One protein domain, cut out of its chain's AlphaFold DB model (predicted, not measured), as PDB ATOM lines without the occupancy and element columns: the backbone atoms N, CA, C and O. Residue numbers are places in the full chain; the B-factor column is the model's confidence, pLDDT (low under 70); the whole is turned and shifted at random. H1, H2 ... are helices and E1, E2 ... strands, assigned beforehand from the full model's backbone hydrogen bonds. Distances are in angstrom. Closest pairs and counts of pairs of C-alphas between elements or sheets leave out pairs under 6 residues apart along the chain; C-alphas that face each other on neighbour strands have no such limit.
ATOM      1  N   LEU A 217     146.068 158.687 112.009       73.31
ATOM      2  CA  LEU A 217     146.811 159.569 111.117       73.31
ATOM      3  C   LEU A 217     146.134 160.941 110.994       73.31
ATOM      4  O   LEU A 217     144.910 161.069 111.099       73.31
ATOM      5  N   ASP A 218     146.935 161.961 110.684       77.62
ATOM      6  CA  ASP A 218     146.510 163.351 110.483       77.62
ATOM      7  C   ASP A 218     145.268 163.502 109.605       77.62
ATOM      8  O   ASP A 218     144.360 164.269 109.936       77.62
ATOM      9  N   GLY A 219     145.216 162.783 108.480       70.56
ATOM     10  CA  GLY A 219     144.119 162.916 107.527       70.56
ATOM     11  C   GLY A 219     142.773 162.501 108.093       70.56
ATOM     12  O   GLY A 219     141.775 163.139 107.768       70.56
ATOM     13  N   VAL A 220     142.733 161.524 109.003       70.00
ATOM     14  CA  VAL A 220     141.496 161.111 109.682       70.00
ATOM     15  C   VAL A 220     140.967 162.238 110.562       70.00
ATOM     16  O   VAL A 220     139.798 162.611 110.463       70.00
ATOM     17  N   ILE A 221     141.838 162.829 111.384       74.88
ATOM     18  CA  ILE A 221     141.476 163.935 112.281       74.88
ATOM     19  C   ILE A 221     141.052 165.155 111.456       74.88
ATOM     20  O   ILE A 221     140.027 165.777 111.734       74.88
ATOM     21  N   LYS A 222     141.803 165.469 110.394       74.50
ATOM     22  CA  LYS A 222     141.497 166.552 109.454       74.50
ATOM     23  C   LYS A 222     140.143 166.353 108.774       74.50
ATOM     24  O   LYS A 222     139.374 167.307 108.670       74.50
ATOM     25  N   PHE A 223     139.850 165.137 108.317       73.19
ATOM     26  CA  PHE A 223     138.584 164.798 107.673       73.19
ATOM     27  C   PHE A 223     137.414 164.941 108.646       73.19
ATOM     28  O   PHE A 223     136.421 165.586 108.314       73.19
ATOM     29  N   LEU A 224     137.559 164.430 109.872       77.38
ATOM     30  CA  LEU A 224     136.545 164.567 110.917       77.38
ATOM     31  C   LEU A 224     136.281 166.041 111.257       77.38
ATOM     32  O   LEU A 224     135.131 166.465 111.317       77.38
ATOM     33  N   PHE A 225     137.334 166.845 111.425       77.88
ATOM     34  CA  PHE A 225     137.211 168.279 111.704       77.88
ATOM     35  C   PHE A 225     136.508 169.025 110.571       77.88
ATOM     36  O   PHE A 225     135.653 169.871 110.827       77.88
ATOM     37  N   ALA A 226     136.815 168.689 109.318       75.44
ATOM     38  CA  ALA A 226     136.131 169.267 108.169       75.44
ATOM     39  C   ALA A 226     134.651 168.859 108.105       75.44
ATOM     40  O   ALA A 226     133.807 169.692 107.782       75.44
ATOM     41  N   GLN A 227     134.328 167.608 108.447       75.31
ATOM     42  CA  GLN A 227     132.949 167.123 108.503       75.31
ATOM     43  C   GLN A 227     132.147 167.848 109.583       75.31
ATOM     44  O   GLN A 227     131.061 168.351 109.301       75.31
ATOM     45  N   MET A 228     132.698 167.945 110.793       71.69
ATOM     46  CA  MET A 228     132.076 168.676 111.896       71.69
ATOM     47  C   MET A 228     131.904 170.151 111.526       71.69
ATOM     48  O   MET A 228     130.814 170.688 111.661       71.69
ATOM     49  N   SER A 229     132.909 170.788 110.919       72.88
ATOM     50  CA  SER A 229     132.833 172.204 110.537       72.88
ATOM     51  C   SER A 229     131.717 172.532 109.531       72.88
ATOM     52  O   SER A 229     131.362 173.702 109.417       72.88
ATOM     53  N   GLN A 230     131.174 171.557 108.789       71.94
ATOM     54  CA  GLN A 230     129.992 171.766 107.937       71.94
ATOM     55  C   GLN A 230     128.672 171.787 108.723       71.94
ATOM     56  O   GLN A 230     127.664 172.257 108.200       71.94
ATOM     57  N   GLN A 231     128.669 171.217 109.927       65.25
ATOM     58  CA  GLN A 231     127.506 171.069 110.801       65.25
ATOM     59  C   GLN A 231     127.545 172.033 111.997       65.25
ATOM     60  O   GLN A 231     126.497 172.311 112.574       65.25
ATOM     61  N   GLU A 232     128.726 172.539 112.360       65.44
ATOM     62  CA  GLU A 232     128.907 173.455 113.486       65.44
ATOM     63  C   GLU A 232     128.471 174.896 113.182       65.44
ATOM     64  O   GLU A 232     128.490 175.374 112.044       65.44
ATOM     65  N   GLU A 233     128.106 175.609 114.249       64.31
ATOM     66  CA  GLU A 233     127.798 177.033 114.198       64.31
ATOM     67  C   GLU A 233     129.060 177.881 113.956       64.31
ATOM     68  O   GLU A 233     130.188 177.501 114.269       64.31
ATOM     69  N   GLU A 234     128.872 179.089 113.412       65.81
ATOM     70  CA  GLU A 234     129.975 179.996 113.049       65.81
ATOM     71  C   GLU A 234     130.802 180.516 114.250       65.81
ATOM     72  O   GLU A 234     131.734 181.306 114.061       65.81
ATOM     73  N   ASP A 235     130.448 180.139 115.481       72.94
ATOM     74  CA  ASP A 235     131.175 180.473 116.701       72.94
ATOM     75  C   ASP A 235     132.162 179.388 117.164       72.94
ATOM     76  O   ASP A 235     132.968 179.657 118.065       72.94
ATOM     77  N   ILE A 236     132.167 178.225 116.505       78.31
ATOM     78  CA  ILE A 236     133.127 177.143 116.715       78.31
ATOM     79  C   ILE A 236     134.079 177.071 115.518       78.31
ATOM     80  O   ILE A 236     133.677 176.956 114.364       78.31
ATOM     81  N   VAL A 237     135.379 177.123 115.797       82.88
ATOM     82  CA  VAL A 237     136.435 177.006 114.786       82.88
ATOM     83  C   VAL A 237     137.239 175.742 115.049       82.88
ATOM     84  O   VAL A 237     137.922 175.622 116.066       82.88
ATOM     85  N   LEU A 238     137.183 174.806 114.108       82.81
ATOM     86  CA  LEU A 238     137.935 173.556 114.148       82.81
ATOM     87  C   LEU A 238     139.209 173.707 113.316       82.81
ATOM     88  O   LEU A 238     139.154 173.897 112.099       82.81
ATOM     89  N   VAL A 239     140.367 173.671 113.973       85.69
ATOM     90  CA  VAL A 239     141.650 173.967 113.331       85.69
ATOM     91  C   VAL A 239     142.247 172.694 112.728       85.69
ATOM     92  O   VAL A 239     142.390 171.700 113.438       85.69
ATOM     93  N   PRO A 240     142.642 172.693 111.440       84.38
ATOM     94  CA  PRO A 240     143.322 171.547 110.837       84.38
ATOM     95  C   PRO A 240     144.607 171.153 111.587       84.38
ATOM     96  O   PRO A 240     145.312 172.023 112.108       84.38
ATOM     97  N   THR A 241     144.955 169.860 111.576       83.12
ATOM     98  CA  THR A 241     146.152 169.313 112.254       83.12
ATOM     99  C   THR A 241     147.431 170.035 111.849       83.12
ATOM    100  O   THR A 241     148.125 170.585 112.702       83.12
ATOM    101  N   GLY A 242     147.675 170.159 110.542       81.88
ATOM    102  CA  GLY A 242     148.861 170.833 110.013       81.88
ATOM    103  C   GLY A 242     148.958 172.313 110.399       81.88
ATOM    104  O   GLY A 242     150.050 172.800 110.679       81.88
ATOM    105  N   LEU A 243     147.831 173.034 110.484       82.56
ATOM    106  CA  LEU A 243     147.844 174.436 110.915       82.56
ATOM    107  C   LEU A 243     148.149 174.557 112.415       82.56
ATOM    108  O   LEU A 243     148.887 175.453 112.816       82.56
ATOM    109  N   SER A 244     147.631 173.640 113.237       87.56
ATOM    110  CA  SER A 244     147.919 173.606 114.677       87.56
ATOM    111  C   SER A 244     149.388 173.278 114.954       87.56
ATOM    112  O   SER A 244     150.026 173.964 115.753       87.56
ATOM    113  N   LEU A 245     149.945 172.293 114.240       84.81
ATOM    114  CA  LEU A 245     151.360 171.929 114.323       84.81
ATOM    115  C   LEU A 245     152.272 173.081 113.878       84.81
ATOM    116  O   LEU A 245     153.239 173.404 114.568       84.81
ATOM    117  N   LEU A 246     151.942 173.738 112.761       84.25
ATOM    118  CA  LEU A 246     152.686 174.895 112.262       84.25
ATOM    119  C   LEU A 246     152.697 176.031 113.292       84.25
ATOM    120  O   LEU A 246     153.761 176.509 113.678       84.25
ATOM    121  N   LEU A 247     151.523 176.437 113.784       84.56
ATOM    122  CA  LEU A 247     151.402 177.515 114.768       84.56
ATOM    123  C   LEU A 247     152.131 177.195 116.079       84.56
ATOM    124  O   LEU A 247     152.667 178.103 116.705       84.56
ATOM    125  N   GLY A 248     152.190 175.924 116.483       84.56
ATOM    126  CA  GLY A 248     152.922 175.498 117.675       84.56
ATOM    127  C   GLY A 248     154.442 175.635 117.552       84.56
ATOM    128  O   GLY A 248     155.112 175.801 118.568       84.56
ATOM    129  N   ASN A 249     154.982 175.605 116.330       83.56
ATOM    130  CA  ASN A 249     156.426 175.570 116.072       83.56
ATOM    131  C   ASN A 249     156.995 176.864 115.460       83.56
ATOM    132  O   ASN A 249     158.214 177.045 115.435       83.56
ATOM    133  N   LEU A 250     156.149 177.789 114.997       83.31
ATOM    134  CA  LEU A 250     156.588 179.102 114.517       83.31
ATOM    135  C   LEU A 250     157.146 179.964 115.661       83.31
ATOM    136  O   LEU A 250     156.533 180.104 116.717       83.31
ATOM    137  N   GLN A 251     158.294 180.597 115.415       82.62
ATOM    138  CA  GLN A 251     158.955 181.488 116.381       82.62
ATOM    139  C   GLN A 251     158.733 182.973 116.075       82.62
ATOM    140  O   GLN A 251     158.743 183.800 116.984       82.62
ATOM    141  N   ASP A 252     158.545 183.323 114.800       81.69
ATOM    142  CA  ASP A 252     158.377 184.709 114.373       81.69
ATOM    143  C   ASP A 252     156.917 185.179 114.550       81.69
ATOM    144  O   ASP A 252     156.006 184.606 113.939       81.69
ATOM    145  N   PRO A 253     156.668 186.246 115.330       75.12
ATOM    146  CA  PRO A 253     155.315 186.736 115.588       75.12
ATOM    147  C   PRO A 253     154.554 187.202 114.338       75.12
ATOM    148  O   PRO A 253     153.325 187.123 114.310       75.12
ATOM    149  N   GLY A 254     155.253 187.693 113.308       70.75
ATOM    150  CA  GLY A 254     154.643 188.140 112.056       70.75
ATOM    151  C   GLY A 254     154.081 186.969 111.253       70.75
ATOM    152  O   GLY A 254     152.930 187.012 110.815       70.75
ATOM    153  N   TYR A 255     154.853 185.889 111.131       78.06
ATOM    154  CA  TYR A 255     154.393 184.648 110.510       78.06
ATOM    155  C   TYR A 255     153.277 183.982 111.313       78.06
ATOM    156  O   TYR A 255     152.303 183.521 110.714       78.06
ATOM    157  N   VAL A 256     153.367 183.972 112.645       78.62
ATOM    158  CA  VAL A 256     152.290 183.477 113.521       78.62
ATOM    159  C   VAL A 256     150.993 184.243 113.259       78.62
ATOM    160  O   VAL A 256     149.955 183.630 113.019       78.62
ATOM    161  N   ALA A 257     151.045 185.579 113.234       75.69
ATOM    162  CA  ALA A 257     149.877 186.411 112.960       75.69
ATOM    163  C   ALA A 257     149.294 186.163 111.558       75.69
ATOM    164  O   ALA A 257     148.077 186.056 111.417       75.69
ATOM    165  N   ALA A 258     150.143 186.028 110.534       74.56
ATOM    166  CA  ALA A 258     149.706 185.773 109.163       74.56
ATOM    167  C   ALA A 258     148.975 184.426 109.017       74.56
ATOM    168  O   ALA A 258     147.909 184.371 108.405       74.56
ATOM    169  N   HIS A 259     149.501 183.355 109.623       78.00
ATOM    170  CA  HIS A 259     148.894 182.020 109.557       78.00
ATOM    171  C   HIS A 259     147.682 181.865 110.484       78.00
ATOM    172  O   HIS A 259     146.778 181.089 110.184       78.00
ATOM    173  N   ALA A 260     147.621 182.618 111.586       81.62
ATOM    174  CA  ALA A 260     146.469 182.636 112.485       81.62
ATOM    175  C   ALA A 260     145.351 183.594 112.031       81.62
ATOM    176  O   ALA A 260     144.231 183.506 112.536       81.62
ATOM    177  N   ALA A 261     145.610 184.500 111.078       77.44
ATOM    178  CA  ALA A 261     144.623 185.467 110.590       77.44
ATOM    179  C   ALA A 261     143.295 184.833 110.117       77.44
ATOM    180  O   ALA A 261     142.238 185.362 110.483       77.44
ATOM    181  N   PRO A 262     143.288 183.693 109.390       76.81
ATOM    182  CA  PRO A 262     142.050 183.019 108.992       76.81
ATOM    183  C   PRO A 262     141.201 182.536 110.176       76.81
ATOM    184  O   PRO A 262     139.981 182.485 110.056       76.81
ATOM    185  N   LEU A 263     141.825 182.241 111.325       75.56
ATOM    186  CA  LEU A 263     141.141 181.754 112.531       75.56
ATOM    187  C   LEU A 263     140.356 182.851 113.256       75.56
ATOM    188  O   LEU A 263     139.539 182.553 114.122       75.56
ATOM    189  N   ARG A 264     140.609 184.127 112.927       71.00
ATOM    190  CA  ARG A 264     139.884 185.284 113.476       71.00
ATOM    191  C   ARG A 264     139.819 185.287 115.014       71.00
ATOM    192  O   ARG A 264     138.829 185.747 115.575       71.00
ATOM    193  N   LEU A 265     140.893 184.856 115.687       66.56
ATOM    194  CA  LEU A 265     140.963 184.659 117.150       66.56
ATOM    195  C   LEU A 265     140.614 185.907 117.992       66.56
ATOM    196  O   LEU A 265     140.287 185.781 119.167       66.56
ATOM    197  N   GLY A 266     140.681 187.110 117.404       55.53
ATOM    198  CA  GLY A 266     140.283 188.381 118.030       55.53
ATOM    199  C   GLY A 266     138.893 188.904 117.633       55.53
ATOM    200  O   GLY A 266     138.504 189.997 118.039       55.53
ATOM    201  N   SER A 267     138.144 188.171 116.807       59.28
ATOM    202  CA  SER A 267     136.785 188.547 116.406       59.28
ATOM    203  C   SER A 267     135.773 188.072 117.443       59.28
ATOM    204  O   SER A 267     135.850 186.951 117.922       59.28
ATOM    205  N   CYS A 268     134.751 188.883 117.727       51.53
ATOM    206  CA  CYS A 268     133.681 188.556 118.683       51.53
ATOM    207  C   CYS A 268     132.784 187.370 118.283       51.53
ATOM    208  O   CYS A 268     131.845 187.055 119.015       51.53
ATOM    209  N   ARG A 269     133.031 186.769 117.116       58.16
ATOM    210  CA  ARG A 269     132.225 185.686 116.559       58.16
ATOM    211  C   ARG A 269     132.707 184.313 117.012       58.16
ATOM    212  O   ARG A 269     131.869 183.514 117.386       58.16
ATOM    213  N   ALA A 270     134.019 184.072 117.046       60.78
ATOM    214  CA  ALA A 270     134.570 182.797 117.494       60.78
ATOM    215  C   ALA A 270     134.594 182.747 119.028       60.78
ATOM    216  O   ALA A 270     135.300 183.524 119.673       60.78
ATOM    217  N   ARG A 271     133.801 181.846 119.611       69.50
ATOM    218  CA  ARG A 271     133.719 181.610 121.060       69.50
ATOM    219  C   ARG A 271     134.521 180.388 121.477       69.50
ATOM    220  O   ARG A 271     135.007 180.339 122.608       69.50
ATOM    221  N   LEU A 272     134.686 179.435 120.564       77.69
ATOM    222  CA  LEU A 272     135.443 178.215 120.784       77.69
ATOM    223  C   LEU A 272     136.370 177.960 119.596       77.69
ATOM    224  O   LEU A 272     135.924 177.939 118.454       77.69
ATOM    225  N   VAL A 273     137.657 177.754 119.855       82.81
ATOM    226  CA  VAL A 273     138.625 177.351 118.826       82.81
ATOM    227  C   VAL A 273     139.336 176.095 119.298       82.81
ATOM    228  O   VAL A 273     139.947 176.100 120.367       82.81
ATOM    229  N   VAL A 274     139.232 175.021 118.522       84.88
ATOM    230  CA  VAL A 274     139.722 173.687 118.881       84.88
ATOM    231  C   VAL A 274     140.942 173.352 118.035       84.88
ATOM    232  O   VAL A 274     140.860 173.293 116.810       84.88
ATOM    233  N   PHE A 275     142.065 173.112 118.704       88.38
ATOM    234  CA  PHE A 275     143.347 172.771 118.106       88.38
ATOM    235  C   PHE A 275     143.714 171.321 118.452       88.38
ATOM    236  O   PHE A 275     143.891 171.015 119.635       88.38
ATOM    237  N   PRO A 276     143.874 170.424 117.471       87.56
ATOM    238  CA  PRO A 276     144.581 169.169 117.683       87.56
ATOM    239  C   PRO A 276     146.057 169.447 117.989       87.56
ATOM    240  O   PRO A 276     146.711 170.249 117.322       87.56
ATOM    241  N   VAL A 277     146.583 168.786 119.013       85.50
ATOM    242  CA  VAL A 277     147.965 168.921 119.478       85.50
ATOM    243  C   VAL A 277     148.632 167.556 119.437       85.50
ATOM    244  O   VAL A 277     148.211 166.648 120.154       85.50
ATOM    245  N   THR A 278     149.692 167.460 118.648       85.44
ATOM    246  CA  THR A 278     150.597 166.308 118.568       85.44
ATOM    247  C   THR A 278     151.906 166.611 119.303       85.44
ATOM    248  O   THR A 278     152.291 167.778 119.437       85.44
ATOM    249  N   ASP A 279     152.587 165.571 119.782       82.25
ATOM    250  CA  ASP A 279     153.955 165.636 120.306       82.25
ATOM    251  C   ASP A 279     155.023 165.761 119.207       82.25
ATOM    252  O   ASP A 279     156.211 165.873 119.507       82.25
ATOM    253  N   ASN A 280     154.627 165.795 117.931       80.69
ATOM    254  CA  ASN A 280     155.554 166.034 116.832       80.69
ATOM    255  C   ASN A 280     156.270 167.393 116.979       80.69
ATOM    256  O   ASN A 280     155.651 168.459 116.953       80.69
ATOM    257  N   GLU A 281     157.597 167.359 117.101       71.06
ATOM    258  CA  GLU A 281     158.444 168.556 117.185       71.06
ATOM    259  C   GLU A 281     158.941 169.045 115.817       71.06
ATOM    260  O   GLU A 281     159.488 170.142 115.718       71.06
ATOM    261  N   ASN A 282     158.756 168.252 114.755       69.50
ATOM    262  CA  ASN A 282     159.267 168.552 113.425       69.50
ATOM    263  C   ASN A 282     158.132 168.641 112.398       69.50
ATOM    264  O   ASN A 282     157.629 167.632 111.906       69.50
ATOM    265  N   PHE A 283     157.763 169.869 112.029       64.88
ATOM    266  CA  PHE A 283     156.714 170.120 111.037       64.88
ATOM    267  C   PHE A 283     157.117 169.744 109.599       64.88
ATOM    268  O   PHE A 283     156.237 169.630 108.748       64.88
ATOM    269  N   ASP A 284     158.410 169.523 109.329       59.97
ATOM    270  CA  ASP A 284     158.917 169.054 108.031       59.97
ATOM    271  C   ASP A 284     158.954 167.515 107.933       59.97
ATOM    272  O   ASP A 284     159.247 166.958 106.872       59.97
ATOM    273  N   GLN A 285     158.669 166.809 109.033       58.25
ATOM    274  CA  GLN A 285     158.635 165.352 109.077       58.25
ATOM    275  C   GLN A 285     157.193 164.843 108.995       58.25
ATOM    276  O   GLN A 285     156.390 165.045 109.907       58.25
ATOM    277  N   ALA A 286     156.893 164.131 107.907       53.09
ATOM    278  CA  ALA A 286     155.678 163.333 107.799       53.09
ATOM    279  C   ALA A 286     155.687 162.193 108.837       53.09
ATOM    280  O   ALA A 286     156.753 161.666 109.167       53.09
ATOM    281  N   ASP A 287     154.505 161.835 109.340       58.66
ATOM    282  CA  ASP A 287     154.278 160.734 110.293       58.66
ATOM    283  C   ASP A 287     155.045 160.860 111.626       58.66
ATOM    284  O   ASP A 287     155.370 159.868 112.280       58.66
ATOM    285  N   GLY A 288     155.376 162.090 112.030       62.44
ATOM    286  CA  GLY A 288     155.956 162.380 113.339       62.44
ATOM    287  C   GLY A 288     154.896 162.487 114.441       62.44
ATOM    288  O   GLY A 288     153.768 162.911 114.195       62.44
ATOM    289  N   GLY A 289     155.300 162.175 115.674       71.75
ATOM    290  CA  GLY A 289     154.430 162.165 116.852       71.75
ATOM    291  C   GLY A 289     153.749 160.814 117.080       71.75
ATOM    292  O   GLY A 289     153.467 160.068 116.146       71.75
ATOM    293  N   ASN A 290     153.530 160.464 118.342       73.25
ATOM    294  CA  ASN A 290     152.886 159.220 118.760       73.25
ATOM    295  C   ASN A 290     151.618 159.456 119.586       73.25
ATOM    296  O   ASN A 290     150.920 158.493 119.906       73.25
ATOM    297  N   HIS A 291     151.316 160.714 119.917       82.81
ATOM    298  CA  HIS A 291     150.217 161.037 120.808       82.81
ATOM    299  C   HIS A 291     149.452 162.281 120.372       82.81
ATOM    300  O   HIS A 291     150.031 163.323 120.059       82.81
ATOM    301  N   TRP A 292     148.123 162.190 120.423       83.25
ATOM    302  CA  TRP A 292     147.209 163.289 120.130       83.25
ATOM    303  C   TRP A 292     146.504 163.768 121.393       83.25
ATOM    304  O   TRP A 292     146.060 163.001 122.240       83.25
ATOM    305  N   SER A 293     146.333 165.079 121.477       81.81
ATOM    306  CA  SER A 293     145.572 165.757 122.521       81.81
ATOM    307  C   SER A 293     144.839 166.959 121.922       81.81
ATOM    308  O   SER A 293     145.004 167.268 120.740       81.81
ATOM    309  N   LEU A 294     144.029 167.657 122.714       85.81
ATOM    310  CA  LEU A 294     143.272 168.826 122.270       85.81
ATOM    311  C   LEU A 294     143.606 170.049 123.119       85.81
ATOM    312  O   LEU A 294     143.559 170.002 124.346       85.81
ATOM    313  N   LEU A 295     143.874 171.175 122.466       84.75
ATOM    314  CA  LEU A 295     143.915 172.494 123.086       84.75
ATOM    315  C   LEU A 295     142.695 173.292 122.628       84.75
ATOM    316  O   LEU A 295     142.453 173.455 121.439       84.75
ATOM    317  N   VAL A 296     141.942 173.834 123.574       82.94
ATOM    318  CA  VAL A 296     140.729 174.607 123.319       82.94
ATOM    319  C   VAL A 296     140.934 176.033 123.804       82.94
ATOM    320  O   VAL A 296     141.193 176.263 124.985       82.94
ATOM    321  N   LEU A 297     140.793 177.004 122.908       81.38
ATOM    322  CA  LEU A 297     140.645 178.409 123.263       81.38
ATOM    323  C   LEU A 297     139.158 178.713 123.432       81.38
ATOM    324  O   LEU A 297     138.389 178.649 122.478       81.38
ATOM    325  N   HIS A 298     138.770 179.091 124.643       76.06
ATOM    326  CA  HIS A 298     137.430 179.570 124.943       76.06
ATOM    327  C   HIS A 298     137.460 181.083 125.155       76.06
ATOM    328  O   HIS A 298     138.170 181.568 126.042       76.06
ATOM    329  N   VAL A 299     136.672 181.811 124.367       73.06
ATOM    330  CA  VAL A 299     136.464 183.258 124.478       73.06
ATOM    331  C   VAL A 299     135.081 183.499 125.080       73.06
ATOM    332  O   VAL A 299     134.044 183.253 124.463       73.06
ATOM    333  N   ALA A 300     135.062 183.964 126.323       66.44
ATOM    334  CA  ALA A 300     133.844 184.239 127.061       66.44
ATOM    335  C   ALA A 300     133.142 185.513 126.560       66.44
ATOM    336  O   ALA A 300     133.715 186.370 125.886       66.44
ATOM    337  N   ALA A 301     131.866 185.657 126.936       65.94
ATOM    338  CA  ALA A 301     131.027 186.786 126.522       65.94
ATOM    339  C   ALA A 301     131.585 188.154 126.957       65.94
ATOM    340  O   ALA A 301     131.356 189.157 126.285       65.94
ATOM    341  N   ASP A 302     132.298 188.186 128.082       62.12
ATOM    342  CA  ASP A 302     132.887 189.385 128.682       62.12
ATOM    343  C   ASP A 302     134.235 189.790 128.053       62.12
ATOM    344  O   ASP A 302     134.859 190.763 128.494       62.12
ATOM    345  N   GLY A 303     134.667 189.055 127.022       62.09
ATOM    346  CA  GLY A 303     135.931 189.241 126.318       62.09
ATOM    347  C   GLY A 303     137.127 188.563 126.987       62.09
ATOM    348  O   GLY A 303     138.233 188.670 126.462       62.09
ATOM    349  N   SER A 304     136.941 187.874 128.118       67.19
ATOM    350  CA  SER A 304     138.005 187.056 128.702       67.19
ATOM    351  C   SER A 304     138.254 185.814 127.846       67.19
ATOM    352  O   SER A 304     137.339 185.256 127.241       67.19
ATOM    353  N   SER A 305     139.507 185.377 127.768       76.50
ATOM    354  CA  SER A 305     139.889 184.185 127.017       76.50
ATOM    355  C   SER A 305     140.734 183.254 127.875       76.50
ATOM    356  O   SER A 305     141.524 183.698 128.713       76.50
ATOM    357  N   ARG A 306     140.549 181.946 127.694       75.69
ATOM    358  CA  ARG A 306     141.319 180.913 128.394       75.69
ATOM    359  C   ARG A 306     141.636 179.746 127.478       75.69
ATOM    360  O   ARG A 306     140.843 179.410 126.603       75.69
ATOM    361  N   PHE A 307     142.761 179.103 127.750       81.75
ATOM    362  CA  PHE A 307     143.144 177.846 127.125       81.75
ATOM    363  C   PHE A 307     142.824 176.678 128.059       81.75
ATOM    364  O   PHE A 307     143.112 176.750 129.253       81.75
ATOM    365  N   VAL A 308     142.247 175.612 127.511       80.31
ATOM    366  CA  VAL A 308     141.959 174.351 128.204       80.31
ATOM    367  C   VAL A 308     142.612 173.224 127.414       80.31
ATOM    368  O   VAL A 308     142.409 173.125 126.210       80.31
ATOM    369  N   HIS A 309     143.431 172.407 128.071       83.12
ATOM    370  CA  HIS A 309     144.113 171.273 127.445       83.12
ATOM    371  C   HIS A 309     143.475 169.969 127.923       83.12
ATOM    372  O   HIS A 309     143.281 169.786 129.125       83.12
ATOM    373  N   HIS A 310     143.140 169.098 126.976       76.00
ATOM    374  CA  HIS A 310     142.582 167.771 127.199       76.00
ATOM    375  C   HIS A 310     143.526 166.740 126.599       76.00
ATOM    376  O   HIS A 310     143.791 166.764 125.399       76.00
ATOM    377  N   ASP A 311     144.022 165.839 127.433       78.62
ATOM    378  CA  ASP A 311     145.018 164.847 127.056       78.62
ATOM    379  C   ASP A 311     144.668 163.518 127.734       78.62
ATOM    380  O   ASP A 311     144.611 163.413 128.962       78.62
ATOM    381  N   SER A 312     144.363 162.520 126.903       71.62
ATOM    382  CA  SER A 312     143.917 161.187 127.321       71.62
ATOM    383  C   SER A 312     145.036 160.341 127.932       71.62
ATOM    384  O   SER A 312     144.748 159.372 128.626       71.62
ATOM    385  N   MET A 313     146.301 160.727 127.740       68.69
ATOM    386  CA  MET A 313     147.471 160.089 128.345       68.69
ATOM    387  C   MET A 313     148.036 160.933 129.502       68.69
ATOM    388  O   MET A 313     149.194 160.801 129.900       68.69
ATOM    389  N   GLY A 314     147.218 161.818 130.078       72.25
ATOM    390  CA  GLY A 314     147.585 162.650 131.217       72.25
ATOM    391  C   GLY A 314     148.104 164.021 130.794       72.25
ATOM    392  O   GLY A 314     147.339 164.859 130.347       72.25
ATOM    393  N   ARG A 315     149.381 164.320 131.043       74.81
ATOM    394  CA  ARG A 315     150.006 165.620 130.707       74.81
ATOM    395  C   ARG A 315     151.176 165.451 129.735       74.81
ATOM    396  O   ARG A 315     152.080 166.285 129.727       74.81
ATOM    397  N   VAL A 316     151.177 164.369 128.958       79.00
ATOM    398  CA  VAL A 316     152.262 164.021 128.028       79.00
ATOM    399  C   VAL A 316     152.411 165.106 126.962       79.00
ATOM    400  O   VAL A 316     153.508 165.627 126.778       79.00
ATOM    401  N   ASN A 317     151.302 165.573 126.382       85.44
ATOM    402  CA  ASN A 317     151.300 166.653 125.394       85.44
ATOM    403  C   ASN A 317     151.226 168.054 126.011       85.44
ATOM    404  O   ASN A 317     151.156 169.046 125.281       85.44
ATOM    405  N   LEU A 318     151.278 168.188 127.342       84.31
ATOM    406  CA  LEU A 318     151.212 169.495 128.001       84.31
ATOM    407  C   LEU A 318     152.311 170.468 127.531       84.31
ATOM    408  O   LEU A 318     151.984 171.640 127.323       84.31
ATOM    409  N   PRO A 319     153.582 170.058 127.330       90.06
ATOM    410  CA  PRO A 319     154.604 170.956 126.795       90.06
ATOM    411  C   PRO A 319     154.245 171.498 125.405       90.06
ATOM    412  O   PRO A 319     154.395 172.694 125.157       90.06
ATOM    413  N   HIS A 320     153.707 170.650 124.525       88.25
ATOM    414  CA  HIS A 320     153.313 171.012 123.158       88.25
ATOM    415  C   HIS A 320     152.078 171.922 123.154       88.25
ATOM    416  O   HIS A 320     152.062 172.959 122.489       88.25
ATOM    417  N   ALA A 321     151.084 171.609 123.986       85.75
ATOM    418  CA  ALA A 321     149.893 172.431 124.162       85.75
ATOM    419  C   ALA A 321     150.220 173.804 124.765       85.75
ATOM    420  O   ALA A 321     149.684 174.823 124.329       85.75
ATOM    421  N   ARG A 322     151.131 173.858 125.748       89.38
ATOM    422  CA  ARG A 322     151.588 175.117 126.346       89.38
ATOM    423  C   ARG A 322     152.355 175.963 125.337       89.38
ATOM    424  O   ARG A 322     152.067 177.150 125.241       89.38
ATOM    425  N   ARG A 323     153.242 175.354 124.548       91.56
ATOM    426  CA  ARG A 323     153.960 176.030 123.459       91.56
ATOM    427  C   ARG A 323     152.988 176.694 122.482       91.56
ATOM    428  O   ARG A 323     153.079 177.896 122.267       91.56
ATOM    429  N   LEU A 324     151.995 175.949 121.987       89.69
ATOM    430  CA  LEU A 324     150.959 176.489 121.102       89.69
ATOM    431  C   LEU A 324     150.158 177.625 121.767       89.69
ATOM    432  O   LEU A 324     149.967 178.685 121.169       89.69
ATOM    433  N   ALA A 325     149.722 177.444 123.016       87.56
ATOM    434  CA  ALA A 325     148.991 178.475 123.754       87.56
ATOM    435  C   ALA A 325     149.823 179.753 123.953       87.56
ATOM    436  O   ALA A 325     149.293 180.861 123.846       87.56
ATOM    437  N   ASP A 326     151.116 179.611 124.241       86.69
ATOM    438  CA  ASP A 326     152.048 180.720 124.431       86.69
ATOM    439  C   ASP A 326     152.274 181.482 123.121       86.69
ATOM    440  O   ASP A 326     152.246 182.714 123.138       86.69
ATOM    441  N   THR A 327     152.378 180.778 121.990       88.38
ATOM    442  CA  THR A 327     152.476 181.381 120.651       88.38
ATOM    443  C   THR A 327     151.223 182.173 120.269       88.38
ATOM    444  O   THR A 327     151.318 183.245 119.670       88.38
ATOM    445  N   LEU A 328     150.034 181.695 120.641       84.00
ATOM    446  CA  LEU A 328     148.764 182.346 120.299       84.00
ATOM    447  C   LEU A 328     148.384 183.491 121.247       84.00
ATOM    448  O   LEU A 328     147.675 184.418 120.850       84.00
ATOM    449  N   ARG A 329     148.844 183.466 122.503       83.94
ATOM    450  CA  ARG A 329     148.458 184.443 123.537       83.94
ATOM    451  C   ARG A 329     148.682 185.914 123.145       83.94
ATOM    452  O   ARG A 329     147.810 186.724 123.471       83.94
ATOM    453  N   PRO A 330     149.770 186.302 122.451       80.25
ATOM    454  CA  PRO A 330     149.952 187.671 121.973       80.25
ATOM    455  C   PRO A 330     148.840 188.134 121.024       80.25
ATOM    456  O   PRO A 330     148.425 189.288 121.097       80.25
ATOM    457  N   LEU A 331     148.298 187.234 120.197       74.31
ATOM    458  CA  LEU A 331     147.225 187.551 119.248       74.31
ATOM    459  C   LEU A 331     145.890 187.824 119.951       74.31
ATOM    460  O   LEU A 331     145.088 188.621 119.475       74.31
ATOM    461  N   LEU A 332     145.673 187.213 121.118       71.31
ATOM    462  CA  LEU A 332     144.482 187.443 121.945       71.31
ATOM    463  C   LEU A 332     144.519 188.798 122.660       71.31
ATOM    464  O   LEU A 332     143.482 189.325 123.052       71.31
ATOM    465  N   ARG A 333     145.721 189.359 122.840       58.59
ATOM    466  CA  ARG A 333     145.950 190.679 123.448       58.59
ATOM    467  C   ARG A 333     146.040 191.803 122.410       58.59
ATOM    468  O   ARG A 333     146.051 192.970 122.788       58.59
ATOM    469  N   GLY A 334     146.107 191.459 121.124       46.53
ATOM    470  CA  GLY A 334     146.477 192.359 120.035       46.53
ATOM    471  C   GLY A 334     145.442 192.409 118.922       46.53
ATOM    472  O   GLY A 334     145.699 191.952 117.819       46.53
ATOM    473  N   ASN A 335     144.282 192.985 119.217       40.06
ATOM    474  CA  ASN A 335     143.555 193.856 118.295       40.06
ATOM    475  C   ASN A 335     142.529 194.619 119.129       40.06
ATOM    476  O   ASN A 335     141.397 194.157 119.302       40.06
ATOM    477  N   PRO A 336     142.908 195.773 119.696       43.72
ATOM    478  CA  PRO A 336     141.886 196.704 120.124       43.72
ATOM    479  C   PRO A 336     140.915 196.945 118.967       43.72
ATOM    480  O   PRO A 336     141.355 197.038 117.816       43.72
TER     481      PRO A 336
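What this domain is: This is residues 217 to 336 of the 398 residues of an uncharacterized protein of Panicum miliaceum (UniProt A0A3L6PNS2). A twisted sheet of four strands has the long helix H4 running along one face and the shorter H2 crossing E2 on that same face, while H1 lies on the other face, toward the E1 side. H3 folds back beside H2 and packs on H2 and H4, away from the sheet. The printed part has 120 residues with four named helices and four named strands, in the order H1 E1 H2 H3 E2 E3 E4 H4; its class is mixed, helices and strands. The sheet's order is E1 E2 E3 E4, mixed, with E1 and E2 parallel and the other neighbours antiparallel. The whole is compact, with a radius of gyration of the C-alphas of 13.7 A and spans of 38 by 34 by 27 A.

How they stand to each other: Start at H1, residues 218 to 229, then E1, residues 236 to 238, an edge strand; their closest C-alphas, Phe 225 and Leu 238, are 5.9 A apart. Next come H2, residues 241 to 249, and H3, residues 253 to 263, a helical hairpin that touches at Leu 247 and Val 256, the closest C-alphas, 6.2 A apart. E2, residues 272 to 278, is parallel to E1, with N 237 and O 272 at 2.8 A; E1, H2 H3, E2 form a strand-helix-strand unit, two parallel neighbour strands joined through helices, with a right-handed crossover. E3, residues 292 to 299, and E4, residues 305 to 310, complete a meander with E2, each strand the antiparallel neighbour of the one before: find N 275 and O 295 at 2.8 A, and N 296 and O 308 at 2.8 A. Last, H4, residues 318 to 333, is on the sheet at a height of 8.7 A, on the same face as H2; with H1 on the other face this makes three layers. H2, the hub, touches H4 about perpendicular at 81 degrees, the C-alphas of Gly 248 and Leu 324 being closest at 4.1 A. H1 and H3 are apart. Every O i to N i+4 pair is within hydrogen-bond range in H1 and H2, against 5 of 7 in H3 and 10 of 12 in H4.

Where its parts are: Find C-alpha 218 at (146.510, 163.351, 110.483); from there H1 runs 16.3 A. E2 spans 19.4 A and E3 23.1 A, beginning at C-alpha 292, (147.209, 163.289, 120.130). H4 runs 22.3 A to C-alpha 333 at (145.950, 190.679, 123.448), with a kink of 33 degrees near residue 327.

The domain as a whole: The C-alphas of Ala 286 and Asp 302, the two farthest apart, are 40.4 A from each other. The printed part has no cut. Look for the long link at residues 279 to 291, between E2 and E3. The mean pLDDT of the printed part is 75.4, and it is under 70 at 28 residues, among them 265 to 271, 282 to 288 and 333 to 336.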